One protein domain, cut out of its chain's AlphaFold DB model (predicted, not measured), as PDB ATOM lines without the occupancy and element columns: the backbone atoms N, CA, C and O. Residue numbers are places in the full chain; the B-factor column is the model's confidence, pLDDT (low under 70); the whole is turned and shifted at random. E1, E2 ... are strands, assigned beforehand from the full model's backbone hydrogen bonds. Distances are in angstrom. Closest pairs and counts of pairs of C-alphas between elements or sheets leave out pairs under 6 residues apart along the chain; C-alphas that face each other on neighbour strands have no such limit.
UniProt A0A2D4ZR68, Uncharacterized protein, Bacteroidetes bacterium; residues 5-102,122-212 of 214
ATOM      1  N   VAL A   5     -58.091 -40.368  55.063       54.75
ATOM      2  CA  VAL A   5     -57.432 -39.182  55.613       54.75
ATOM      3  C   VAL A   5     -57.832 -39.045  57.073       54.75
ATOM      4  O   VAL A   5     -59.009 -38.874  57.382       54.75
ATOM      5  N   ASN A   6     -56.848 -39.108  57.965       67.69
ATOM      6  CA  ASN A   6     -57.044 -38.999  59.407       67.69
ATOM      7  C   ASN A   6     -56.287 -37.785  59.958       67.69
ATOM      8  O   ASN A   6     -55.115 -37.580  59.641       67.69
ATOM      9  N   VAL A   7     -56.935 -37.006  60.828       57.00
ATOM     10  CA  VAL A   7     -56.315 -35.889  61.561       57.00
ATOM     11  C   VAL A   7     -56.034 -36.362  62.986       57.00
ATOM     12  O   VAL A   7     -56.967 -36.646  63.731       57.00
ATOM     13  N   PHE A   8     -54.758 -36.521  63.347       53.34
ATOM     14  CA  PHE A   8     -54.363 -37.263  64.559       53.34
ATOM     15  C   PHE A   8     -54.008 -36.397  65.766       53.34
ATOM     16  O   PHE A   8     -54.133 -36.857  66.899       53.34
ATOM     17  N   SER A   9     -53.535 -35.172  65.554       56.97
ATOM     18  CA  SER A   9     -53.154 -34.287  66.654       56.97
ATOM     19  C   SER A   9     -53.534 -32.855  66.337       56.97
ATOM     20  O   SER A   9     -53.224 -32.358  65.250       56.97
ATOM     21  N   ILE A  10     -54.180 -32.224  67.311       61.25
ATOM     22  CA  ILE A  10     -54.615 -30.836  67.276       61.25
ATOM     23  C   ILE A  10     -53.861 -30.134  68.404       61.25
ATOM     24  O   ILE A  10     -54.051 -30.465  69.572       61.25
ATOM     25  N   ASP A  11     -52.976 -29.209  68.047       62.28
ATOM     26  CA  ASP A  11     -52.442 -28.227  68.989       62.28
ATOM     27  C   ASP A  11     -53.277 -26.953  68.819       62.28
ATOM     28  O   ASP A  11     -53.040 -26.166  67.900       62.28
ATOM     29  N   GLU A  12     -54.323 -26.807  69.637       60.00
ATOM     30  CA  GLU A  12     -55.285 -25.701  69.523       60.00
ATOM     31  C   GLU A  12     -54.655 -24.338  69.839       60.00
ATOM     32  O   GLU A  12     -55.095 -23.331  69.289       60.00
ATOM     33  N   GLU A  13     -53.587 -24.288  70.646       56.50
ATOM     34  CA  GLU A  13     -52.888 -23.032  70.956       56.50
ATOM     35  C   GLU A  13     -52.074 -22.520  69.761       56.50
ATOM     36  O   GLU A  13     -51.908 -21.310  69.590       56.50
ATOM     37  N   ARG A  14     -51.575 -23.434  68.916       62.09
ATOM     38  CA  ARG A  14     -50.769 -23.110  67.724       62.09
ATOM     39  C   ARG A  14     -51.515 -23.265  66.400       62.09
ATOM     40  O   ARG A  14     -50.924 -22.999  65.357       62.09
ATOM     41  N   LEU A  15     -52.778 -23.703  66.431       84.25
ATOM     42  CA  LEU A  15     -53.611 -23.996  65.254       84.25
ATOM     43  C   LEU A  15     -52.893 -24.879  64.222       84.25
ATOM     44  O   LEU A  15     -52.985 -24.669  63.007       84.25
ATOM     45  N   ARG A  16     -52.154 -25.867  64.732       88.62
ATOM     46  CA  ARG A  16     -51.346 -26.793  63.942       88.62
ATOM     47  C   ARG A  16     -51.971 -28.181  63.962       88.62
ATOM     48  O   ARG A  16     -52.287 -28.731  65.017       88.62
ATOM     49  N   PHE A  17     -52.095 -28.758  62.776       90.38
ATOM     50  CA  PHE A  17     -52.773 -30.018  62.522       90.38
ATOM     51  C   PHE A  17     -51.830 -30.991  61.832       90.38
ATOM     52  O   PHE A  17     -51.163 -30.648  60.854       90.38
ATOM     53  N   ARG A  18     -51.819 -32.236  62.312       90.12
ATOM     54  CA  ARG A  18     -51.154 -33.345  61.625       90.12
ATOM     55  C   ARG A  18     -52.183 -34.170  60.869       90.12
ATOM     56  O   ARG A  18     -53.023 -34.827  61.489       90.12
ATOM     57  N   VAL A  19     -52.084 -34.156  59.545       88.50
ATOM     58  CA  VAL A  19     -52.968 -34.885  58.634       88.50
ATOM     59  C   VAL A  19     -52.199 -36.045  58.020       88.50
ATOM     60  O   VAL A  19     -51.177 -35.837  57.376       88.50
ATOM     61  N   ILE A  20     -52.684 -37.267  58.218       88.12
ATOM     62  CA  ILE A  20     -52.106 -38.474  57.626       88.12
ATOM     63  C   ILE A  20     -53.038 -38.969  56.525       88.12
ATOM     64  O   ILE A  20     -54.200 -39.285  56.785       88.12
ATOM     65  N   CYS A  21     -52.512 -39.056  55.309       85.19
ATOM     66  CA  CYS A  21     -53.201 -39.576  54.136       85.19
ATOM     67  C   CYS A  21     -52.628 -40.951  53.788       85.19
ATOM     68  O   CYS A  21     -51.432 -41.069  53.531       85.19
ATOM     69  N   ALA A  22     -53.480 -41.971  53.753       84.75
ATOM     70  CA  ALA A  22     -53.135 -43.308  53.290       84.75
ATOM     71  C   ALA A  22     -53.885 -43.618  51.988       84.75
ATOM     72  O   ALA A  22     -55.114 -43.523  51.920       84.75
ATOM     73  N   ILE A  23     -53.125 -43.986  50.961       84.06
ATOM     74  CA  ILE A  23     -53.602 -44.258  49.605       84.06
ATOM     75  C   ILE A  23     -53.219 -45.695  49.248       84.06
ATOM     76  O   ILE A  23     -52.059 -46.083  49.400       84.06
ATOM     77  N   ASP A  24     -54.189 -46.466  48.757       81.38
ATOM     78  CA  ASP A  24     -53.996 -47.824  48.239       81.38
ATOM     79  C   ASP A  24     -54.464 -47.879  46.779       81.38
ATOM     80  O   ASP A  24     -55.662 -48.003  46.494       81.38
ATOM     81  N   ALA A  25     -53.508 -47.747  45.857       79.12
ATOM     82  CA  ALA A  25     -53.778 -47.674  44.424       79.12
ATOM     83  C   ALA A  25     -54.234 -49.017  43.834       79.12
ATOM     84  O   ALA A  25     -54.924 -49.047  42.822       79.12
ATOM     85  N   ASN A  26     -53.937 -50.134  44.507       70.94
ATOM     86  CA  ASN A  26     -54.286 -51.482  44.051       70.94
ATOM     87  C   ASN A  26     -55.769 -51.842  44.298       70.94
ATOM     88  O   ASN A  26     -56.195 -52.984  44.111       70.94
ATOM     89  N   THR A  27     -56.589 -50.898  44.770       61.78
ATOM     90  CA  THR A  27     -58.016 -51.154  44.978       61.78
ATOM     91  C   THR A  27     -58.783 -51.032  43.659       61.78
ATOM     92  O   THR A  27     -58.742 -50.012  42.974       61.78
ATOM     93  N   ALA A  28     -59.494 -52.106  43.292       44.25
ATOM     94  CA  ALA A  28     -60.217 -52.238  42.028       44.25
ATOM     95  C   ALA A  28     -61.091 -51.003  41.723       44.25
ATOM     96  O   ALA A  28     -62.072 -50.738  42.423       44.25
ATOM     97  N   GLY A  29     -60.732 -50.259  40.671       48.47
ATOM     98  CA  GLY A  29     -61.534 -49.157  40.126       48.47
ATOM     99  C   GLY A  29     -60.875 -47.774  40.108       48.47
ATOM    100  O   GLY A  29     -61.499 -46.850  39.595       48.47
ATOM    101  N   TYR A  30     -59.651 -47.619  40.618       50.75
ATOM    102  CA  TYR A  30     -58.874 -46.380  40.500       50.75
ATOM    103  C   TYR A  30     -57.590 -46.633  39.695       50.75
ATOM    104  O   TYR A  30     -56.549 -46.939  40.262       50.75
ATOM    105  N   ASP A  31     -57.645 -46.478  38.368       56.84
ATOM    106  CA  ASP A  31     -56.434 -46.353  37.533       56.84
ATOM    107  C   ASP A  31     -55.900 -44.916  37.645       56.84
ATOM    108  O   ASP A  31     -55.930 -44.124  36.708       56.84
ATOM    109  N   ALA A  32     -55.542 -44.547  38.875       65.25
ATOM    110  CA  ALA A  32     -55.111 -43.210  39.262       65.25
ATOM    111  C   ALA A  32     -53.758 -42.836  38.644       65.25
ATOM    112  O   ALA A  32     -53.514 -41.663  38.378       65.25
ATOM    113  N   GLN A  33     -52.885 -43.828  38.426       80.75
ATOM    114  CA  GLN A  33     -51.582 -43.692  37.762       80.75
ATOM    115  C   GLN A  33     -50.804 -42.457  38.240       80.75
ATOM    116  O   GLN A  33     -50.258 -41.690  37.443       80.75
ATOM    117  N   GLY A  34     -50.757 -42.272  39.562       78.62
ATOM    118  CA  GLY A  34     -50.072 -41.146  40.195       78.62
ATOM    119  C   GLY A  34     -50.952 -39.944  40.554       78.62
ATOM    120  O   GLY A  34     -50.406 -38.977  41.081       78.62
ATOM    121  N   GLU A  35     -52.271 -39.991  40.327       86.69
ATOM    122  CA  GLU A  35     -53.249 -38.950  40.687       86.69
ATOM    123  C   GLU A  35     -54.360 -39.460  41.619       86.69
ATOM    124  O   GLU A  35     -55.158 -40.320  41.261       86.69
ATOM    125  N   TYR A  36     -54.491 -38.877  42.810       85.75
ATOM    126  CA  TYR A  36     -55.398 -39.355  43.852       85.75
ATOM    127  C   TYR A  36     -56.241 -38.227  44.417       85.75
ATOM    128  O   TYR A  36     -55.719 -37.229  44.907       85.75
ATOM    129  N   ASP A  37     -57.556 -38.407  44.435       85.50
ATOM    130  CA  ASP A  37     -58.432 -37.456  45.105       85.50
ATOM    131  C   ASP A  37     -58.523 -37.779  46.603       85.50
ATOM    132  O   ASP A  37     -58.882 -38.890  46.999       85.50
ATOM    133  N   ILE A  38     -58.223 -36.797  47.443       83.69
ATOM    134  CA  ILE A  38     -58.310 -36.871  48.900       83.69
ATOM    135  C   ILE A  38     -59.277 -35.801  49.414       83.69
ATOM    136  O   ILE A  38     -59.460 -34.755  48.795       83.69
ATOM    137  N   ASN A  39     -59.911 -36.057  50.552       85.81
ATOM    138  CA  ASN A  39     -60.727 -35.067  51.249       85.81
ATOM    139  C   ASN A  39     -60.160 -34.894  52.653       85.81
ATOM    140  O   ASN A  39     -60.069 -35.876  53.391       85.81
ATOM    141  N   ILE A  40     -59.765 -33.673  53.009       87.00
ATOM    142  CA  ILE A  40     -59.279 -33.388  54.358       87.00
ATOM    143  C   ILE A  40     -60.491 -32.978  55.203       87.00
ATOM    144  O   ILE A  40     -61.079 -31.929  54.935       87.00
ATOM    145  N   PRO A  41     -60.902 -33.777  56.205       85.44
ATOM    146  CA  PRO A  41     -62.071 -33.453  57.016       85.44
ATOM    147  C   PRO A  41     -61.819 -32.187  57.837       85.44
ATOM    148  O   PRO A  41     -60.675 -31.865  58.122       85.44
ATOM    149  N   ILE A  42     -62.884 -31.498  58.244       86.69
ATOM    150  CA  ILE A  42     -62.838 -30.322  59.125       86.69
ATOM    151  C   ILE A  42     -62.737 -30.823  60.579       86.69
ATOM    152  O   ILE A  42     -63.746 -31.299  61.103       86.69
ATOM    153  N   PRO A  43     -61.565 -30.776  61.244       82.06
ATOM    154  CA  PRO A  43     -61.435 -31.280  62.611       82.06
ATOM    155  C   PRO A  43     -62.022 -30.329  63.660       82.06
ATOM    156  O   PRO A  43     -62.417 -30.782  64.731       82.06
ATOM    157  N   THR A  44     -62.060 -29.019  63.389       82.81
ATOM    158  CA  THR A  44     -62.475 -27.993  64.361       82.81
ATOM    159  C   THR A  44     -63.245 -26.853  63.696       82.81
ATOM    160  O   THR A  44     -63.165 -26.645  62.485       82.81
ATOM    161  N   SER A  45     -63.967 -26.052  64.481       80.75
ATOM    162  CA  SER A  45     -64.651 -24.853  63.972       80.75
ATOM    163  C   SER A  45     -63.684 -23.826  63.368       80.75
ATOM    164  O   SER A  45     -64.030 -23.197  62.372       80.75
ATOM    165  N   PHE A  46     -62.462 -23.704  63.902       79.12
ATOM    166  CA  PHE A  46     -61.425 -22.815  63.360       79.12
ATOM    167  C   PHE A  46     -61.056 -23.164  61.918       79.12
ATOM    168  O   PHE A  46     -60.889 -22.273  61.094       79.12
ATOM    169  N   THR A  47     -61.011 -24.459  61.586       78.50
ATOM    170  CA  THR A  47     -60.711 -24.915  60.219       78.50
ATOM    171  C   THR A  47     -61.812 -24.602  59.202       78.50
ATOM    172  O   THR A  47     -61.559 -24.697  58.007       78.50
ATOM    173  N   ASN A  48     -62.997 -24.183  59.659       81.31
ATOM    174  CA  ASN A  48     -64.126 -23.745  58.832       81.31
ATOM    175  C   ASN A  48     -64.480 -22.257  59.054       81.31
ATOM    176  O   ASN A  48     -65.586 -21.822  58.736       81.31
ATOM    177  N   SER A  49     -63.578 -21.483  59.665       77.00
ATOM    178  CA  SER A  49     -63.790 -20.062  59.949       77.00
ATOM    179  C   SER A  49     -63.282 -19.181  58.806       77.00
ATOM    180  O   SER A  49     -62.266 -19.474  58.179       77.00
ATOM    181  N   HIS A  50     -63.955 -18.050  58.588       78.69
ATOM    182  CA  HIS A  50     -63.512 -17.000  57.665       78.69
ATOM    183  C   HIS A  50     -62.298 -16.207  58.171       78.69
ATOM    184  O   HIS A  50     -61.773 -15.388  57.431       78.69
ATOM    185  N   GLU A  51     -61.868 -16.433  59.413       81.69
ATOM    186  CA  GLU A  51     -60.683 -15.797  60.009       81.69
ATOM    187  C   GLU A  51     -59.367 -16.502  59.628       81.69
ATOM    188  O   GLU A  51     -58.287 -15.993  59.926       81.69
ATOM    189  N   TYR A  52     -59.461 -17.684  59.005       85.25
ATOM    190  CA  TYR A  52     -58.332 -18.542  58.645       85.25
ATOM    191  C   TYR A  52     -58.467 -19.023  57.195       85.25
ATOM    192  O   TYR A  52     -58.609 -20.221  56.921       85.25
ATOM    193  N   SER A  53     -58.459 -18.080  56.248       86.31
ATOM    194  CA  SER A  53     -58.517 -18.387  54.811       86.31
ATOM    195  C   SER A  53     -57.197 -18.937  54.259       86.31
ATOM    196  O   SER A  53     -57.187 -19.622  53.229       86.31
ATOM    197  N   SER A  54     -56.088 -18.688  54.960       89.69
ATOM    198  CA  SER A  54     -54.747 -19.123  54.580       89.69
ATOM    199  C   SER A  54     -54.121 -20.082  55.597       89.69
ATOM    200  O   SER A  54     -54.449 -20.111  56.784       89.69
ATOM    201  N   CYS A  55     -53.211 -20.922  55.116       91.25
ATOM    202  CA  CYS A  55     -52.471 -21.879  55.924       91.25
ATOM    203  C   CYS A  55     -51.056 -22.088  55.373       91.25
ATOM    204  O   CYS A  55     -50.740 -21.726  54.240       91.25
ATOM    205  N   ARG A  56     -50.194 -22.697  56.179       92.56
ATOM    206  CA  ARG A  56     -48.888 -23.208  55.770       92.56
ATOM    207  C   ARG A  56     -48.954 -24.724  55.739       92.56
ATOM    208  O   ARG A  56     -49.287 -25.333  56.750       92.56
ATOM    209  N   ILE A  57     -48.622 -25.316  54.598       92.94
ATOM    210  CA  ILE A  57     -48.616 -26.768  54.398       92.94
ATOM    211  C   ILE A  57     -47.178 -27.226  54.173       92.94
ATOM    212  O   ILE A  57     -46.459 -26.635  53.365       92.94
ATOM    213  N   LYS A  58     -46.760 -28.302  54.841       92.94
ATOM    214  CA  LYS A  58     -45.559 -29.071  54.479       92.94
ATOM    215  C   LYS A  58     -45.836 -30.568  54.515       92.94
ATOM    216  O   LYS A  58     -46.600 -31.027  55.360       92.94
ATOM    217  N   CYS A  59     -45.202 -31.325  53.623       92.81
ATOM    218  CA  CYS A  59     -45.157 -32.780  53.705       92.81
ATOM    219  C   CYS A  59     -43.938 -33.198  54.540       92.81
ATOM    220  O   CYS A  59     -42.800 -33.066  54.093       92.81
ATOM    221  N   ASP A  60     -44.177 -33.705  55.749       91.06
ATOM    222  CA  ASP A  60     -43.123 -34.178  56.656       91.06
ATOM    223  C   ASP A  60     -42.683 -35.605  56.334       91.06
ATOM    224  O   ASP A  60     -41.510 -35.952  56.468       91.06
ATOM    225  N   VAL A  61     -43.636 -36.454  55.949       90.25
ATOM    226  CA  VAL A  61     -43.395 -37.876  55.701       90.25
ATOM    227  C   VAL A  61     -44.017 -38.254  54.373       90.25
ATOM    228  O   VAL A  61     -45.180 -37.952  54.129       90.25
ATOM    229  N   LEU A  62     -43.249 -38.957  53.552       91.44
ATOM    230  CA  LEU A  62     -43.736 -39.718  52.413       91.44
ATOM    231  C   LEU A  62     -43.108 -41.103  52.504       91.44
ATOM    232  O   LEU A  62     -41.887 -41.243  52.472       91.44
ATOM    233  N   THR A  63     -43.947 -42.126  52.574       88.62
ATOM    234  CA  THR A  63     -43.534 -43.506  52.339       88.62
ATOM    235  C   THR A  63     -44.325 -44.057  51.169       88.62
ATOM    236  O   THR A  63     -45.530 -43.834  51.054       88.62
ATOM    237  N   ALA A  64     -43.639 -44.754  50.275       87.88
ATOM    238  CA  ALA A  64     -44.230 -45.358  49.099       87.88
ATOM    239  C   ALA A  64     -43.720 -46.795  48.992       87.88
ATOM    240  O   ALA A  64     -42.530 -47.053  48.807       87.88
ATOM    241  N   THR A  65     -44.624 -47.747  49.161       84.19
ATOM    242  CA  THR A  65     -44.346 -49.186  49.083       84.19
ATOM    243  C   THR A  65     -45.254 -49.812  48.033       84.19
ATOM    244  O   THR A  65     -46.153 -49.146  47.531       84.19
ATOM    245  N   ILE A  66     -45.036 -51.073  47.675       79.25
ATOM    246  CA  ILE A  66     -45.970 -51.807  46.810       79.25
ATOM    247  C   ILE A  66     -46.599 -52.960  47.574       79.25
ATOM    248  O   ILE A  66     -45.995 -53.525  48.490       79.25
ATOM    249  N   GLN A  67     -47.807 -53.347  47.176       68.31
ATOM    250  CA  GLN A  67     -48.365 -54.620  47.606       68.31
ATOM    251  C   GLN A  67     -47.759 -55.748  46.775       68.31
ATOM    252  O   GLN A  67     -48.056 -55.886  45.594       68.31
ATOM    253  N   ALA A  68     -46.922 -56.570  47.405       57.84
ATOM    254  CA  ALA A  68     -46.327 -57.725  46.752       57.84
ATOM    255  C   ALA A  68     -47.399 -58.744  46.335       57.84
ATOM    256  O   ALA A  68     -48.066 -59.332  47.188       57.84
ATOM    257  N   ALA A  69     -47.525 -59.009  45.036       49.66
ATOM    258  CA  ALA A  69     -48.201 -60.198  44.526       49.66
ATOM    259  C   ALA A  69     -47.185 -61.356  44.423       49.66
ATOM    260  O   ALA A  69     -46.878 -61.831  43.338       49.66
ATOM    261  N   GLY A  70     -46.603 -61.784  45.553       51.78
ATOM    262  CA  GLY A  70     -45.640 -62.898  45.605       51.78
ATOM    263  C   GLY A  70     -44.298 -62.568  46.269       51.78
ATOM    264  O   GLY A  70     -44.158 -61.570  46.969       51.78
ATOM    265  N   THR A  71     -43.301 -63.439  46.079       49.50
ATOM    266  CA  THR A  71     -42.006 -63.437  46.796       49.50
ATOM    267  C   THR A  71     -41.004 -62.373  46.337       49.50
ATOM    268  O   THR A  71     -39.876 -62.360  46.822       49.50
ATOM    269  N   ALA A  72     -41.381 -61.490  45.411       53.41
ATOM    270  CA  ALA A  72     -40.442 -60.623  44.711       53.41
ATOM    271  C   ALA A  72     -41.025 -59.238  44.366       53.41
ATOM    272  O   ALA A  72     -41.158 -58.901  43.198       53.41
ATOM    273  N   ALA A  73     -41.363 -58.427  45.368       62.72
ATOM    274  CA  ALA A  73     -41.837 -57.059  45.153       62.72
ATOM    275  C   ALA A  73     -40.677 -56.073  44.943       62.72
ATOM    276  O   ALA A  73     -39.939 -55.798  45.887       62.72
ATOM    277  N   ASN A  74     -40.561 -55.497  43.741       75.00
ATOM    278  CA  ASN A  74     -39.623 -54.413  43.440       75.00
ATOM    279  C   ASN A  74     -40.354 -53.082  43.228       75.00
ATOM    280  O   ASN A  74     -40.760 -52.780  42.108       75.00
ATOM    281  N   ALA A  75     -40.491 -52.265  44.276       80.62
ATOM    282  CA  ALA A  75     -41.117 -50.947  44.161       80.62
ATOM    283  C   ALA A  75     -40.272 -50.005  43.287       80.62
ATOM    284  O   ALA A  75     -39.243 -49.489  43.731       80.62
ATOM    285  N   VAL A  76     -40.718 -49.738  42.061       84.00
ATOM    286  CA  VAL A  76     -40.059 -48.816  41.127       84.00
ATOM    287  C   VAL A  76     -41.047 -47.763  40.639       84.00
ATOM    288  O   VAL A  76     -42.218 -48.059  40.413       84.00
ATOM    289  N   TRP A  77     -40.581 -46.526  40.473       87.38
ATOM    290  CA  TRP A  77     -41.397 -45.477  39.869       87.38
ATOM    291  C   TRP A  77     -41.603 -45.769  38.387       87.38
ATOM    292  O   TRP A  77     -40.681 -46.189  37.692       87.38
ATOM    293  N   SER A  78     -42.806 -45.534  37.891       85.50
ATOM    294  CA  SER A  78     -43.173 -45.734  36.501       85.50
ATOM    295  C   SER A  78     -44.013 -44.574  35.995       85.50
ATOM    296  O   SER A  78     -44.696 -43.903  36.768       85.50
ATOM    297  N   THR A  79     -43.934 -44.325  34.693       83.75
ATOM    298  CA  THR A  79     -44.841 -43.420  33.988       83.75
ATOM    299  C   THR A  79     -45.964 -44.215  33.336       83.75
ATOM    300  O   THR A  79     -45.806 -45.386  32.984       83.75
ATOM    301  N   ARG A  80     -47.076 -43.535  33.047       75.56
ATOM    302  CA  ARG A  80     -48.191 -44.097  32.268       75.56
ATOM    303  C   ARG A  80     -47.760 -44.629  30.893       75.56
ATOM    304  O   ARG A  80     -48.320 -45.600  30.403       75.56
ATOM    305  N   ALA A  81     -46.734 -44.024  30.294       71.88
ATOM    306  CA  ALA A  81     -46.187 -44.425  28.997       71.88
ATOM    307  C   ALA A  81     -45.379 -45.742  29.029       71.88
ATOM    308  O   ALA A  81     -44.889 -46.171  27.987       71.88
ATOM    309  N   GLY A  82     -45.232 -46.388  30.192       68.81
ATOM    310  CA  GLY A  82     -44.661 -47.733  30.293       68.81
ATOM    311  C   GLY A  82     -43.152 -47.790  30.544       68.81
ATOM    312  O   GLY A  82     -42.518 -48.791  30.220       68.81
ATOM    313  N   GLY A  83     -42.554 -46.737  31.111       75.31
ATOM    314  CA  GLY A  83     -41.134 -46.709  31.479       75.31
ATOM    315  C   GLY A  83     -40.916 -46.859  32.983       75.31
ATOM    316  O   GLY A  83     -41.721 -46.364  33.769       75.31
ATOM    317  N   PHE A  84     -39.814 -47.497  33.385       82.50
ATOM    318  CA  PHE A  84     -39.336 -47.477  34.769       82.50
ATOM    319  C   PHE A  84     -38.344 -46.332  34.976       82.50
ATOM    320  O   PHE A  84     -37.467 -46.093  34.145       82.50
ATOM    321  N   LEU A  85     -38.472 -45.645  36.104       79.75
ATOM    322  CA  LEU A  85     -37.704 -44.461  36.450       79.75
ATOM    323  C   LEU A  85     -36.885 -44.689  37.720       79.75
ATOM    324  O   LEU A  85     -37.339 -45.289  38.696       79.75
ATOM    325  N   ARG A  86     -35.667 -44.146  37.715       74.25
ATOM    326  CA  ARG A  86     -34.816 -44.034  38.903       74.25
ATOM    327  C   ARG A  86     -34.847 -42.599  39.389       74.25
ATOM    328  O   ARG A  86     -33.967 -41.805  39.066       74.25
ATOM    329  N   ASN A  87     -35.870 -42.288  40.167       74.69
ATOM    330  CA  ASN A  87     -36.076 -40.944  40.670       74.69
ATOM    331  C   ASN A  87     -35.520 -40.825  42.086       74.69
ATOM    332  O   ASN A  87     -36.002 -41.475  43.007       74.69
ATOM    333  N   GLY A  88     -34.493 -39.988  42.254       82.00
ATOM    334  CA  GLY A  88     -34.017 -39.581  43.580       82.00
ATOM    335  C   GLY A  88     -34.943 -38.567  44.252       82.00
ATOM    336  O   GLY A  88     -34.839 -38.356  45.451       82.00
ATOM    337  N   ASN A  89     -35.858 -37.962  43.489       87.75
ATOM    338  CA  ASN A  89     -36.802 -36.953  43.952       87.75
ATOM    339  C   ASN A  89     -38.164 -37.176  43.284       87.75
ATOM    340  O   ASN A  89     -38.226 -37.593  42.128       87.75
ATOM    341  N   VAL A  90     -39.237 -36.810  43.974       90.12
ATOM    342  CA  VAL A  90     -40.597 -36.750  43.424       90.12
ATOM    343  C   VAL A  90     -41.165 -35.370  43.710       90.12
ATOM    344  O   VAL A  90     -41.006 -34.860  44.814       90.12
ATOM    345  N   GLU A  91     -41.822 -34.750  42.736       91.38
ATOM    346  CA  GLU A  91     -42.606 -33.546  42.995       91.38
ATOM    347  C   GLU A  91     -44.013 -33.948  43.436       91.38
ATOM    348  O   GLU A  91     -44.750 -34.602  42.699       91.38
ATOM    349  N   LEU A  92     -44.374 -33.567  44.656       91.81
ATOM    350  CA  LEU A  92     -45.719 -33.691  45.187       91.81
ATOM    351  C   LEU A  92     -46.508 -32.431  44.841       91.81
ATOM    352  O   LEU A  92     -46.120 -31.328  45.229       91.81
ATOM    353  N   GLN A  93     -47.630 -32.608  44.152       90.75
ATOM    354  CA  GLN A  93     -48.564 -31.538  43.832       90.75
ATOM    355  C   GLN A  93     -49.887 -31.748  44.571       90.75
ATOM    356  O   GLN A  93     -50.384 -32.873  44.641       90.75
ATOM    357  N   LEU A  94     -50.473 -30.670  45.099       88.31
ATOM    358  CA  LEU A  94     -51.850 -30.653  45.597       88.31
ATOM    359  C   LEU A  94     -52.635 -29.544  44.896       88.31
ATOM    360  O   LEU A  94     -52.133 -28.432  44.740       88.31
ATOM    361  N   SER A  95     -53.904 -29.799  44.580       87.00
ATOM    362  CA  SER A  95     -54.820 -28.802  43.999       87.00
ATOM    363  C   SER A  95     -55.305 -27.719  44.973       87.00
ATOM    364  O   SER A  95     -56.380 -27.153  44.783       87.00
ATOM    365  N   ALA A  96     -54.549 -27.450  46.038       86.44
ATOM    366  CA  ALA A  96     -54.801 -26.343  46.950       86.44
ATOM    367  C   ALA A  96     -54.109 -25.088  46.396       86.44
ATOM    368  O   ALA A  96     -52.887 -25.135  46.226       86.44
ATOM    369  N   PRO A  97     -54.830 -23.980  46.126       86.19
ATOM    370  CA  PRO A  97     -54.223 -22.734  45.664       86.19
ATOM    371  C   PRO A  97     -53.061 -22.323  46.568       86.19
ATOM    372  O   PRO A  97     -53.203 -22.334  47.789       86.19
ATOM    373  N   SER A  98     -51.913 -21.976  45.990       86.12
ATOM    374  CA  SER A  98     -50.700 -21.655  46.746       86.12
ATOM    375  C   SER A  98     -50.105 -20.317  46.326       86.12
ATOM    376  O   SER A  98     -50.442 -19.766  45.278       86.12
ATOM    377  N   SER A  99     -49.191 -19.795  47.143       81.69
ATOM    378  CA  SER A  99     -48.402 -18.606  46.813       81.69
ATOM    379  C   SER A  99     -47.335 -18.863  45.739       81.69
ATOM    380  O   SER A  99     -46.594 -17.946  45.386       81.69
ATOM    381  N   GLN A 100     -47.187 -20.103  45.262       80.31
ATOM    382  CA  GLN A 100     -46.225 -20.451  44.224       80.31
ATOM    383  C   GLN A 100     -46.808 -20.126  42.847       80.31
ATOM    384  O   GLN A 100     -47.973 -20.394  42.553       80.31
ATOM    385  N   THR A 101     -45.985 -19.553  41.976       60.75
ATOM    386  CA  THR A 101     -46.369 -19.270  40.594       60.75
ATOM    387  C   THR A 101     -46.516 -20.575  39.810       60.75
ATOM    388  O   THR A 101     -45.610 -21.408  39.785       60.75
ATOM    389  N   SER A 102     -47.664 -20.765  39.156       59.38
ATOM    390  CA  SER A 102     -47.854 -21.882  38.225       59.38
ATOM    391  C   SER A 102     -47.291 -21.525  36.851       59.38
ATOM    392  O   SER A 102     -47.483 -20.402  36.382       59.38
ATOM    393  N   GLU A 122     -50.598 -28.601  34.635       54.81
ATOM    394  CA  GLU A 122     -49.993 -28.313  35.920       54.81
ATOM    395  C   GLU A 122     -51.119 -27.818  36.816       54.81
ATOM    396  O   GLU A 122     -51.675 -26.736  36.607       54.81
ATOM    397  N   THR A 123     -51.468 -28.632  37.807       54.00
ATOM    398  CA  THR A 123     -52.454 -28.231  38.799       54.00
ATOM    399  C   THR A 123     -51.912 -26.962  39.459       54.00
ATOM    400  O   THR A 123     -50.834 -26.972  40.061       54.00
ATOM    401  N   SER A 124     -52.608 -25.836  39.282       59.72
ATOM    402  CA  SER A 124     -52.302 -24.615  40.024       59.72
ATOM    403  C   SER A 124     -52.444 -24.942  41.506       59.72
ATOM    404  O   SER A 124     -53.511 -25.380  41.938       59.72
ATOM    405  N   GLY A 125     -51.365 -24.801  42.273       76.94
ATOM    406  CA  GLY A 125     -51.418 -25.124  43.689       76.94
ATOM    407  C   GLY A 125     -50.078 -25.428  44.332       76.94
ATOM    408  O   GLY A 125     -49.022 -25.008  43.857       76.94
ATOM    409  N   PHE A 126     -50.142 -26.096  45.477       87.69
ATOM    410  CA  PHE A 126     -48.989 -26.524  46.261       87.69
ATOM    411  C   PHE A 126     -48.107 -27.466  45.438       87.69
ATOM    412  O   PHE A 126     -48.593 -28.473  44.924       87.69
ATOM    413  N   LYS A 127     -46.812 -27.155  45.349       89.38
ATOM    414  CA  LYS A 127     -45.790 -27.980  44.699       89.38
ATOM    415  C   LYS A 127     -44.567 -28.076  45.600       89.38
ATOM    416  O   LYS A 127     -43.944 -27.065  45.928       89.38
ATOM    417  N   GLN A 128     -44.192 -29.291  45.976       90.31
ATOM    418  CA  GLN A 128     -43.044 -29.537  46.840       90.31
ATOM    419  C   GLN A 128     -42.204 -30.682  46.284       90.31
ATOM    420  O   GLN A 128     -42.702 -31.784  46.069       90.31
ATOM    421  N   ILE A 129     -40.918 -30.425  46.049       91.06
ATOM    422  CA  ILE A 129     -39.969 -31.470  45.657       91.06
ATOM    423  C   ILE A 129     -39.564 -32.222  46.920       91.06
ATOM    424  O   ILE A 129     -39.039 -31.629  47.855       91.06
ATOM    425  N   ILE A 130     -39.797 -33.527  46.930       92.44
ATOM    426  CA  ILE A 130     -39.481 -34.425  48.033       92.44
ATOM    427  C   ILE A 130     -38.327 -35.324  47.575       92.44
ATOM    428  O   ILE A 130     -38.534 -36.200  46.729       92.44
ATOM    429  N   PRO A 131     -37.105 -35.131  48.097       92.31
ATOM    430  CA  PRO A 131     -36.029 -36.093  47.948       92.31
ATOM    431  C   PRO A 131     -36.436 -37.406  48.604       92.31
ATOM    432  O   PRO A 131     -37.008 -37.421  49.695       92.31
ATOM    433  N   ILE A 132     -36.138 -38.510  47.939       91.69
ATOM    434  CA  ILE A 132     -36.486 -39.851  48.384       91.69
ATOM    435  C   ILE A 132     -35.271 -40.766  48.305       91.69
ATOM    436  O   ILE A 132     -34.392 -40.621  47.457       91.69
ATOM    437  N   GLN A 133     -35.240 -41.752  49.188       88.94
ATOM    438  CA  GLN A 133     -34.283 -42.846  49.141       88.94
ATOM    439  C   GLN A 133     -35.026 -44.172  49.135       88.94
ATOM    440  O   GLN A 133     -36.082 -44.319  49.753       88.94
ATOM    441  N   PHE A 134     -34.443 -45.150  48.454       84.69
ATOM    442  CA  PHE A 134     -34.918 -46.519  48.519       84.69
ATOM    443  C   PHE A 134     -34.342 -47.197  49.762       84.69
ATOM    444  O   PHE A 134     -33.124 -47.253  49.941       84.69
ATOM    445  N   VAL A 135     -35.216 -47.724  50.611       80.56
ATOM    446  CA  VAL A 135     -34.857 -48.466  51.818       80.56
ATOM    447  C   VAL A 135     -35.283 -49.911  51.639       80.56
ATOM    448  O   VAL A 135     -36.453 -50.210  51.403       80.56
ATOM    449  N   VAL A 136     -34.321 -50.814  51.790       73.50
ATOM    450  CA  VAL A 136     -34.575 -52.254  51.823       73.50
ATOM    451  C   VAL A 136     -34.956 -52.637  53.247       73.50
ATOM    452  O   VAL A 136     -34.174 -52.431  54.175       73.50
ATOM    453  N   VAL A 137     -36.141 -53.218  53.425       60.91
ATOM    454  CA  VAL A 137     -36.591 -53.728  54.722       60.91
ATOM    455  C   VAL A 137     -36.525 -55.251  54.659       60.91
ATOM    456  O   VAL A 137     -37.368 -55.882  54.035       60.91
ATOM    457  N   GLY A 138     -35.471 -55.817  55.260       51.34
ATOM    458  CA  GLY A 138     -35.289 -57.242  55.576       51.34
ATOM    459  C   GLY A 138     -35.856 -58.269  54.584       51.34
ATOM    460  O   GLY A 138     -36.996 -58.696  54.720       51.34
ATOM    461  N   GLY A 139     -35.012 -58.763  53.674       47.75
ATOM    462  CA  GLY A 139     -35.238 -59.973  52.876       47.75
ATOM    463  C   GLY A 139     -33.976 -60.840  52.887       47.75
ATOM    464  O   GLY A 139     -32.871 -60.325  53.062       47.75
ATOM    465  N   ALA A 140     -34.120 -62.158  52.751       42.66
ATOM    466  CA  ALA A 140     -33.022 -63.120  52.848       42.66
ATOM    467  C   ALA A 140     -32.081 -63.089  51.623       42.66
ATOM    468  O   ALA A 140     -32.022 -64.051  50.871       42.66
ATOM    469  N   ALA A 141     -31.349 -61.995  51.410       42.47
ATOM    470  CA  ALA A 141     -30.103 -61.965  50.643       42.47
ATOM    471  C   ALA A 141     -29.425 -60.603  50.829       42.47
ATOM    472  O   ALA A 141     -29.912 -59.569  50.377       42.47
ATOM    473  N   ALA A 142     -28.274 -60.612  51.493       40.75
ATOM    474  CA  ALA A 142     -27.389 -59.467  51.606       40.75
ATOM    475  C   ALA A 142     -26.693 -59.203  50.258       40.75
ATOM    476  O   ALA A 142     -25.595 -59.689  50.011       40.75
ATOM    477  N   ALA A 143     -27.335 -58.438  49.381       42.72
ATOM    478  CA  ALA A 143     -26.668 -57.680  48.330       42.72
ATOM    479  C   ALA A 143     -27.562 -56.499  47.940       42.72
ATOM    480  O   ALA A 143     -28.717 -56.693  47.567       42.72
ATOM    481  N   TRP A 144     -27.032 -55.276  48.007       42.75
ATOM    482  CA  TRP A 144     -27.639 -54.131  47.330       42.75
ATOM    483  C   TRP A 144     -27.634 -54.443  45.830       42.75
ATOM    484  O   TRP A 144     -26.598 -54.358  45.175       42.75
ATOM    485  N   ASN A 145     -28.766 -54.903  45.306       48.31
ATOM    486  CA  ASN A 145     -28.929 -55.185  43.891       48.31
ATOM    487  C   ASN A 145     -30.211 -54.499  43.405       48.31
ATOM    488  O   ASN A 145     -31.296 -55.055  43.566       48.31
ATOM    489  N   PRO A 146     -30.113 -53.299  42.804       43.00
ATOM    490  CA  PRO A 146     -31.265 -52.537  42.314       43.00
ATOM    491  C   PRO A 146     -31.973 -53.175  41.097       43.00
ATOM    492  O   PRO A 146     -32.700 -52.486  40.385       43.00
ATOM    493  N   GLY A 147     -31.742 -54.464  40.826       42.44
ATOM    494  CA  GLY A 147     -32.439 -55.266  39.817       42.44
ATOM    495  C   GLY A 147     -32.839 -56.671  40.288       42.44
ATOM    496  O   GLY A 147     -33.252 -57.474  39.457       42.44
ATOM    497  N   VAL A 148     -32.708 -56.998  41.582       40.38
ATOM    498  CA  VAL A 148     -33.123 -58.301  42.134       40.38
ATOM    499  C   VAL A 148     -34.013 -58.085  43.349       40.38
ATOM    500  O   VAL A 148     -33.716 -57.274  44.223       40.38
ATOM    501  N   ALA A 149     -35.113 -58.833  43.369       45.78
ATOM    502  CA  ALA A 149     -36.229 -58.652  44.272       45.78
ATOM    503  C   ALA A 149     -35.854 -58.672  45.752       45.78
ATOM    504  O   ALA A 149     -35.640 -59.721  46.356       45.78
ATOM    505  N   SER A 150     -35.819 -57.477  46.327       49.22
ATOM    506  CA  SER A 150     -35.797 -57.241  47.761       49.22
ATOM    507  C   SER A 150     -37.035 -56.416  48.096       49.22
ATOM    508  O   SER A 150     -37.351 -55.468  47.381       49.22
ATOM    509  N   SER A 151     -37.759 -56.789  49.155       62.66
ATOM    510  CA  SER A 151     -38.903 -56.022  49.650       62.66
ATOM    511  C   SER A 151     -38.409 -54.675  50.178       62.66
ATOM    512  O   SER A 151     -37.988 -54.544  51.328       62.66
ATOM    513  N   GLY A 152     -38.386 -53.679  49.303       70.38
ATOM    514  CA  GLY A 152     -37.981 -52.319  49.622       70.38
ATOM    515  C   GLY A 152     -39.069 -51.317  49.274       70.38
ATOM    516  O   GLY A 152     -40.009 -51.604  48.531       70.38
ATOM    517  N   GLY A 153     -38.947 -50.134  49.853       80.56
ATOM    518  CA  GLY A 153     -39.857 -49.022  49.636       80.56
ATOM    519  C   GLY A 153     -39.097 -47.714  49.552       80.56
ATOM    520  O   GLY A 153     -37.928 -47.623  49.923       80.56
ATOM    521  N   TRP A 154     -39.775 -46.687  49.072       88.00
ATOM    522  CA  TRP A 154     -39.249 -45.337  49.025       88.00
ATOM    523  C   TRP A 154     -39.690 -44.582  50.266       88.00
ATOM    524  O   TRP A 154     -40.855 -44.641  50.658       88.00
ATOM    525  N   VAL A 155     -38.758 -43.867  50.880       90.44
ATOM    526  CA  VAL A 155     -39.044 -42.958  51.990       90.44
ATOM    527  C   VAL A 155     -38.459 -41.597  51.670       90.44
ATOM    528  O   VAL A 155     -37.409 -41.514  51.026       90.44
ATOM    529  N   ASN A 156     -39.117 -40.528  52.105       91.81
ATOM    530  CA  ASN A 156     -38.537 -39.201  51.988       91.81
ATOM    531  C   ASN A 156     -37.261 -39.060  52.818       91.81
ATOM    532  O   ASN A 156     -37.066 -39.718  53.842       91.81
ATOM    533  N   VAL A 157     -36.399 -38.160  52.360       89.25
ATOM    534  CA  VAL A 157     -35.183 -37.752  53.052       89.25
ATOM    535  C   VAL A 157     -35.152 -36.239  53.132       89.25
ATOM    536  O   VAL A 157     -35.412 -35.541  52.153       89.25
ATOM    537  N   GLY A 158     -34.780 -35.743  54.306       82.62
ATOM    538  CA  GLY A 158     -34.680 -34.317  54.568       82.62
ATOM    539  C   GLY A 158     -36.018 -33.674  54.921       82.62
ATOM    540  O   GLY A 158     -37.089 -34.267  54.798       82.62
ATOM    541  N   GLU A 159     -35.916 -32.438  55.392       83.75
ATOM    542  CA  GLU A 159     -37.051 -31.605  55.763       83.75
ATOM    543  C   GLU A 159     -37.420 -30.686  54.600       83.75
ATOM    544  O   GLU A 159     -36.543 -30.181  53.896       83.75
ATOM    545  N   GLN A 160     -38.721 -30.476  54.402       85.44
ATOM    546  CA  GLN A 160     -39.223 -29.593  53.360       85.44
ATOM    547  C   GLN A 160     -39.789 -28.299  53.949       85.44
ATOM    548  O   GLN A 160     -40.446 -28.335  54.993       85.44
ATOM    549  N   PRO A 161     -39.577 -27.147  53.287       89.44
ATOM    550  CA  PRO A 161     -40.110 -25.880  53.763       89.44
ATOM    551  C   PRO A 161     -41.633 -25.849  53.631       89.44
ATOM    552  O   PRO A 161     -42.192 -26.343  52.651       89.44
ATOM    553  N   ALA A 162     -42.306 -25.221  54.594       90.75
ATOM    554  CA  ALA A 162     -43.741 -24.996  54.506       90.75
ATOM    555  C   ALA A 162     -44.086 -23.934  53.452       90.75
ATOM    556  O   ALA A 162     -43.404 -22.916  53.325       90.75
ATOM    557  N   ILE A 163     -45.164 -24.176  52.712       91.31
ATOM    558  CA  ILE A 163     -45.647 -23.331  51.618       91.31
ATOM    559  C   ILE A 163     -46.992 -22.731  52.015       91.31
ATOM    560  O   ILE A 163     -47.859 -23.428  52.544       91.31
ATOM    561  N   ILE A 164     -47.177 -21.438  51.743       91.56
ATOM    562  CA  ILE A 164     -48.443 -20.749  51.999       91.56
ATOM    563  C   ILE A 164     -49.471 -21.184  50.954       91.56
ATOM    564  O   ILE A 164     -49.240 -21.059  49.749       91.56
ATOM    565  N   CYS A 165     -50.603 -21.686  51.431       90.38
ATOM    566  CA  CYS A 165     -51.717 -22.167  50.630       90.38
ATOM    567  C   CYS A 165     -53.047 -21.649  51.177       90.38
ATOM    568  O   CYS A 165     -53.150 -21.265  52.342       90.38
ATOM    569  N   ALA A 166     -54.084 -21.676  50.346       89.94
ATOM    570  CA  ALA A 166     -55.455 -21.577  50.816       89.94
ATOM    571  C   ALA A 166     -55.755 -22.730  51.783       89.94
ATOM    572  O   ALA A 166     -55.210 -23.829  51.639       89.94
ATOM    573  N   ASN A 167     -56.616 -22.474  52.764       91.00
ATOM    574  CA  ASN A 167     -57.049 -23.475  53.729       91.00
ATOM    575  C   ASN A 167     -57.678 -24.701  53.010       91.00
ATOM    576  O   ASN A 167     -58.682 -24.543  52.315       91.00
ATOM    577  N   PRO A 168     -57.106 -25.916  53.157       89.00
ATOM    578  CA  PRO A 168     -57.565 -27.104  52.441       89.00
ATOM    579  C   PRO A 168     -58.672 -27.886  53.166       89.00
ATOM    580  O   PRO A 168     -59.219 -28.834  52.592       89.00
ATOM    581  N   PHE A 169     -58.986 -27.554  54.421       90.81
ATOM    582  CA  PHE A 169     -59.959 -28.296  55.221       90.81
ATOM    583  C   PHE A 169     -61.367 -28.206  54.614       90.81
ATOM    584  O   PHE A 169     -61.813 -27.149  54.177       90.81
ATOM    585  N   GLY A 170     -62.075 -29.336  54.564       85.38
ATOM    586  CA  GLY A 170     -63.424 -29.433  54.002       85.38
ATOM    587  C   GLY A 170     -63.493 -29.448  52.474       85.38
ATOM    588  O   GLY A 170     -64.593 -29.497  51.922       85.38
ATOM    589  N   SER A 171     -62.349 -29.425  51.785       84.06
ATOM    590  CA  SER A 171     -62.273 -29.428  50.325       84.06
ATOM    591  C   SER A 171     -61.758 -30.759  49.769       84.06
ATOM    592  O   SER A 171     -60.959 -31.466  50.391       84.06
ATOM    593  N   ARG A 172     -62.214 -31.104  48.558       84.25
ATOM    594  CA  ARG A 172     -61.636 -32.202  47.777       84.25
ATOM    595  C   ARG A 172     -60.374 -31.693  47.093       84.25
ATOM    596  O   ARG A 172     -60.443 -30.777  46.279       84.25
ATOM    597  N   LEU A 173     -59.250 -32.321  47.401       84.88
ATOM    598  CA  LEU A 173     -57.958 -32.032  46.803       84.88
ATOM    599  C   LEU A 173     -57.533 -33.172  45.889       84.88
ATOM    600  O   LEU A 173     -57.711 -34.340  46.225       84.88
ATOM    601  N   ARG A 174     -56.906 -32.833  44.768       87.44
ATOM    602  CA  ARG A 174     -56.174 -33.791  43.948       87.44
ATOM    603  C   ARG A 174     -54.708 -33.771  44.341       87.44
ATOM    604  O   ARG A 174     -54.071 -32.723  44.283       87.44
ATOM    605  N   LEU A 175     -54.203 -34.926  44.741       87.94
ATOM    606  CA  LEU A 175     -52.800 -35.202  44.994       87.94
ATOM    607  C   LEU A 175     -52.187 -35.825  43.748       87.94
ATOM    608  O   LEU A 175     -52.754 -36.766  43.202       87.94
ATOM    609  N   ARG A 176     -51.021 -35.348  43.321       89.19
ATOM    610  CA  ARG A 176     -50.300 -35.925  42.188       89.19
ATOM    611  C   ARG A 176     -48.819 -36.075  42.490       89.19
ATOM    612  O   ARG A 176     -48.208 -35.170  43.054       89.19
ATOM    613  N   PHE A 177     -48.244 -37.199  42.079       90.31
ATOM    614  CA  PHE A 177     -46.798 -37.372  42.024       90.31
ATOM    615  C   PHE A 177     -46.308 -37.115  40.606       90.31
ATOM    616  O   PHE A 177     -46.853 -37.652  39.641       90.31
ATOM    617  N   VAL A 178     -45.277 -36.288  40.479       87.75
ATOM    618  CA  VAL A 178     -44.736 -35.854  39.195       87.75
ATOM    619  C   VAL A 178     -43.231 -36.074  39.160       87.75
ATOM    620  O   VAL A 178     -42.516 -35.817  40.132       87.75
ATOM    621  N   ASP A 179     -42.734 -36.543  38.020       85.62
ATOM    622  CA  ASP A 179     -41.304 -36.551  37.752       85.62
ATOM    623  C   ASP A 179     -40.786 -35.119  37.562       85.62
ATOM    624  O   ASP A 179     -41.259 -34.381  36.697       85.62
ATOM    625  N   VAL A 180     -39.775 -34.736  38.340       80.50
ATOM    626  CA  VAL A 180     -39.222 -33.370  38.343       80.50
ATOM    627  C   VAL A 180     -38.648 -32.987  36.971       80.50
ATOM    628  O   VAL A 180     -38.658 -31.811  36.606       80.50
ATOM    629  N   PHE A 181     -38.161 -33.966  36.203       79.06
ATOM    630  CA  PHE A 181     -37.516 -33.729  34.912       79.06
ATOM    631  C   PHE A 181     -38.508 -33.731  33.750       79.06
ATOM    632  O   PHE A 181     -38.555 -32.774  32.981       79.06
ATOM    633  N   SER A 182     -39.299 -34.795  33.614       79.00
ATOM    634  CA  SER A 182     -40.226 -34.964  32.492       79.00
ATOM    635  C   SER A 182     -41.604 -34.348  32.720       79.00
ATOM    636  O   SER A 182     -42.382 -34.270  31.775       79.00
ATOM    637  N   ARG A 183     -41.921 -33.923  33.953       79.75
ATOM    638  CA  ARG A 183     -43.231 -33.381  34.367       79.75
ATOM    639  C   ARG A 183     -44.415 -34.338  34.168       79.75
ATOM    640  O   ARG A 183     -45.573 -33.959  34.358       79.75
ATOM    641  N   ASN A 184     -44.138 -35.600  33.856       81.25
ATOM    642  CA  ASN A 184     -45.160 -36.627  33.718       81.25
ATOM    643  C   ASN A 184     -45.628 -37.121  35.094       81.25
ATOM    644  O   ASN A 184     -44.812 -37.179  36.022       81.25
ATOM    645  N   PRO A 185     -46.911 -37.507  35.237       85.50
ATOM    646  CA  PRO A 185     -47.354 -38.237  36.412       85.50
ATOM    647  C   PRO A 185     -46.552 -39.532  36.567       85.50
ATOM    648  O   PRO A 185     -46.243 -40.211  35.578       85.50
ATOM    649  N   ILE A 186     -46.226 -39.858  37.812       88.12
ATOM    650  CA  ILE A 186     -45.501 -41.072  38.171       88.12
ATOM    651  C   ILE A 186     -46.188 -41.809  39.308       88.12
ATOM    652  O   ILE A 186     -46.830 -41.214  40.169       88.12
ATOM    653  N   PHE A 187     -46.007 -43.120  39.332       89.06
ATOM    654  CA  PHE A 187     -46.581 -44.007  40.335       89.06
ATOM    655  C   PHE A 187     -45.677 -45.208  40.586       89.06
ATOM    656  O   PHE A 187     -44.716 -45.425  39.854       89.06
ATOM    657  N   LEU A 188     -45.963 -45.988  41.623       86.56
ATOM    658  CA  LEU A 188     -45.232 -47.209  41.916       86.56
ATOM    659  C   LEU A 188     -45.808 -48.406  41.163       86.56
ATOM    660  O   LEU A 188     -46.981 -48.754  41.291       86.56
ATOM    661  N   ALA A 189     -44.917 -49.071  40.442       83.38
ATOM    662  CA  ALA A 189     -45.134 -50.348  39.789       83.38
ATOM    663  C   ALA A 189     -44.212 -51.417  40.403       83.38
ATOM    664  O   ALA A 189     -43.267 -51.104  41.136       83.38
ATOM    665  N   ASP A 190     -44.473 -52.684  40.078       80.62
ATOM    666  CA  ASP A 190     -43.526 -53.771  40.331       80.62
ATOM    667  C   ASP A 190     -42.581 -53.901  39.137       80.62
ATOM    668  O   ASP A 190     -43.030 -54.153  38.019       80.62
ATOM    669  N   ALA A 191     -41.272 -53.779  39.365       76.44
ATOM    670  CA  ALA A 191     -40.274 -53.969  38.310       76.44
ATOM    671  C   ALA A 191     -40.275 -55.397  37.730       76.44
ATOM    672  O   ALA A 191     -39.757 -55.611  36.635       76.44
ATOM    673  N   ALA A 192     -40.818 -56.378  38.463       73.50
ATOM    674  CA  ALA A 192     -40.967 -57.754  37.992       73.50
ATOM    675  C   ALA A 192     -42.242 -57.982  37.152       73.50
ATOM    676  O   ALA A 192     -42.371 -59.035  36.525       73.50
ATOM    677  N   ALA A 193     -43.169 -57.018  37.124       70.88
ATOM    678  CA  ALA A 193     -44.409 -57.075  36.353       70.88
ATOM    679  C   ALA A 193     -44.367 -56.136  35.133       70.88
ATOM    680  O   ALA A 193     -43.430 -55.359  34.942       70.88
ATOM    681  N   ALA A 194     -45.392 -56.210  34.278       67.25
ATOM    682  CA  ALA A 194     -45.541 -55.265  33.177       67.25
ATOM    683  C   ALA A 194     -45.770 -53.837  33.722       67.25
ATOM    684  O   ALA A 194     -46.556 -53.668  34.660       67.25
ATOM    685  N   PRO A 195     -45.113 -52.812  33.149       66.38
ATOM    686  CA  PRO A 195     -45.326 -51.429  33.558       66.38
ATOM    687  C   PRO A 195     -46.754 -50.978  33.214       66.38
ATOM    688  O   PRO A 195     -47.409 -51.564  32.350       66.38
ATOM    689  N   GLY A 196     -47.229 -49.914  33.864       67.69
ATOM    690  CA  GLY A 196     -48.543 -49.325  33.569       67.69
ATOM    691  C   GLY A 196     -49.656 -49.651  34.569       67.69
ATOM    692  O   GLY A 196     -50.750 -49.116  34.428       67.69
ATOM    693  N   VAL A 197     -49.391 -50.481  35.583       78.00
ATOM    694  CA  VAL A 197     -50.337 -50.744  36.680       78.00
ATOM    695  C   VAL A 197     -49.814 -50.117  37.963       78.00
ATOM    696  O   VAL A 197     -48.709 -50.431  38.410       78.00
ATOM    697  N   ASP A 198     -50.619 -49.237  38.548       82.00
ATOM    698  CA  ASP A 198     -50.335 -48.636  39.845       82.00
ATOM    699  C   ASP A 198     -50.689 -49.614  40.964       82.00
ATOM    700  O   ASP A 198     -51.847 -49.958  41.188       82.00
ATOM    701  N   ILE A 199     -49.664 -50.092  41.660       81.94
ATOM    702  CA  ILE A 199     -49.794 -51.008  42.801       81.94
ATOM    703  C   ILE A 199     -49.231 -50.379  44.080       81.94
ATOM    704  O   ILE A 199     -48.884 -51.077  45.044       81.94
ATOM    705  N   GLY A 200     -49.081 -49.055  44.056       81.88
ATOM    706  CA  GLY A 200     -48.491 -48.286  45.126       81.88
ATOM    707  C   GLY A 200     -49.383 -48.177  46.355       81.88
ATOM    708  O   GLY A 200     -50.605 -48.038  46.288       81.88
ATOM    709  N   LYS A 201     -48.722 -48.192  47.506       84.31
ATOM    710  CA  LYS A 201     -49.263 -47.836  48.810       84.31
ATOM    711  C   LYS A 201     -48.491 -46.650  49.333       84.31
ATOM    712  O   LYS A 201     -47.301 -46.771  49.637       84.31
ATOM    713  N   TYR A 202     -49.177 -45.523  49.443       86.44
ATOM    714  CA  TYR A 202     -48.568 -44.256  49.814       86.44
ATOM    715  C   TYR A 202     -49.096 -43.824  51.170       86.44
ATOM    716  O   TYR A 202     -50.303 -43.802  51.398       86.44
ATOM    717  N   THR A 203     -48.188 -43.469  52.070       88.56
ATOM    718  CA  THR A 203     -48.528 -42.776  53.311       88.56
ATOM    719  C   THR A 203     -47.863 -41.416  53.283       88.56
ATOM    720  O   THR A 203     -46.640 -41.326  53.189       88.56
ATOM    721  N   LEU A 204     -48.671 -40.365  53.362       90.50
ATOM    722  CA  LEU A 204     -48.199 -38.993  53.474       90.50
ATOM    723  C   LEU A 204     -48.596 -38.426  54.831       90.50
ATOM    724  O   LEU A 204     -49.708 -38.661  55.300       90.50
ATOM    725  N   GLN A 205     -47.708 -37.649  55.440       91.69
ATOM    726  CA  GLN A 205     -48.025 -36.831  56.604       91.69
ATOM    727  C   GLN A 205     -47.832 -35.366  56.246       91.69
ATOM    728  O   GLN A 205     -46.713 -34.934  55.968       91.69
ATOM    729  N   PHE A 206     -48.915 -34.605  56.322       92.00
ATOM    730  CA  PHE A 206     -48.900 -33.162  56.201       92.00
ATOM    731  C   PHE A 206     -48.965 -32.515  57.580       92.00
ATOM    732  O   PHE A 206     -49.777 -32.901  58.426       92.00
ATOM    733  N   GLU A 207     -48.135 -31.503  57.786       93.12
ATOM    734  CA  GLU A 207     -48.342 -30.516  58.837       93.12
ATOM    735  C   GLU A 207     -49.019 -29.300  58.203       93.12
ATOM    736  O   GLU A 207     -48.515 -28.738  57.227       93.12
ATOM    737  N   ILE A 208     -50.182 -28.936  58.742       92.56
ATOM    738  CA  ILE A 208     -50.977 -27.795  58.296       92.56
ATOM    739  C   ILE A 208     -51.112 -26.837  59.474       92.56
ATOM    740  O   ILE A 208     -51.673 -27.195  60.504       92.56
ATOM    741  N   GLU A 209     -50.599 -25.624  59.327       92.94
ATOM    742  CA  GLU A 209     -50.693 -24.554  60.325       92.94
ATOM    743  C   GLU A 209     -51.591 -23.447  59.776       92.94
ATOM    744  O   GLU A 209     -51.308 -22.897  58.710       92.94
ATOM    745  N   LEU A 210     -52.690 -23.133  60.464       91.31
ATOM    746  CA  LEU A 210     -53.568 -22.040  60.045       91.31
ATOM    747  C   LEU A 210     -52.895 -20.692  60.300       91.31
ATOM    748  O   LEU A 210     -52.287 -20.474  61.348       91.31
ATOM    749  N   VAL A 211     -53.044 -19.769  59.353       89.75
ATOM    750  CA  VAL A 211     -52.542 -18.399  59.476       89.75
ATOM    751  C   VAL A 211     -53.749 -17.472  59.646       89.75
ATOM    752  O   VAL A 211     -54.646 -17.511  58.807       89.75
ATOM    753  N   PRO A 212     -53.817 -16.670  60.725       86.19
ATOM    754  CA  PRO A 212     -54.899 -15.711  60.902       86.19
ATOM    755  C   PRO A 212     -54.866 -14.625  59.822       86.19
ATOM    756  O   PRO A 212     -53.802 -14.073  59.534       86.19
TER     757      PRO A 212
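Overview. This is residues 5 to 102 and 122 to 212 of the 214 residues of an uncharacterized protein of Bacteroidetes bacterium (UniProt A0A2D4ZR68). What shape would one see first? One strongly twisted sheet folds over on itself as a flattened sandwich: E1, E2, E12 and E4 make one layer, E3, E10 and E6 cross it at a slant, E7 and E8 join the two on one side, and E2 and E3 come near each other on the other side without pairing. E5 and E11 make a small second sheet at one end, near the end of E4 and the start of E12. What is it built of? The printed part has 189 residues, no named helix and twelve named strands, E1 to E12 in order along the chain; the class is all strand, though under half of the residues, 89, are in named strands. The sheet of ten is branched, and its neighbour pairs, like E5 and E11, are antiparallel. How large is it? It is compact, with a radius of gyration of the C-alphas of 17.3 A, and elongated, spanning 54 by 31 by 31 A.

Arrangement. What stands beside the first strands? E1, residues 5 to 11, and E2, residues 16 to 24, are an antiparallel hairpin, with N 6 and O 20 2.9 A apart. On the other side of E2 lies E12, residues 200 to 211, antiparallel, with N 19 and O 206 at 2.9 A. E3, residues 35 to 39, has its closest C-alphas to E2 at Tyr 36 and Ile 23, 7.8 A apart, and is the antiparallel neighbour of E10, residues 172 to 178, with N 36 and O 175 at 2.8 A. What stands beside the longest strand? E4, residues 54 to 66, bends by 51 degrees at residue 60. On one side of it lie E9, residues 163 to 166, with N 55 and O 165 at 2.8 A, and E8, residues 152 to 156, with N 64 and O 154 at 2.8 A; on the other side lies E12, with N 58 and O 207 at 3.0 A. How does the sheet go on? E7, residues 126 to 136, and E8 are a hairpin, with N 133 and O 155 at 2.9 A. E6, residues 89 to 94, lies between E7, with N 92 and O 128 at 2.8 A, and E10, with N 93 and O 176 at 2.8 A; E4 and E6 are apart. And the small sheet? E5, residues 75 to 79, pairs with E11, residues 186 to 190, with N 78 and O 187 at 2.7 A. The closest C-alphas of E11 and E12 are those of Leu 188 and Gly 200, 4.7 A apart.

Along the chain. Where do the strands begin and end? C-alpha 5, the first of E1, is at (-57.432, -39.182, 55.613), and C-alpha 211, the last of E12, is at (-52.542, -18.399, 59.476). How long are the longer ones? From first to last C-alpha, E4 measures 34.7 A, E12 33.4 A, E7 30.0 A and E2 26.4 A.

Size, cuts and confidence. How far does it reach, and is it cut? The C-alphas farthest apart, of His 50 and Ala 141, are 56.5 A apart. Residues 103 to 121 are not printed, and C-alphas 102 and 122 are 7.2 A apart across the cut. Where are long links and low confidence? The links E3 to E4 and E7 to E8 are long. The mean pLDDT of the printed part is 77.6, and 47 residues are under 70, among them residues 5 to 14 and 137 to 151.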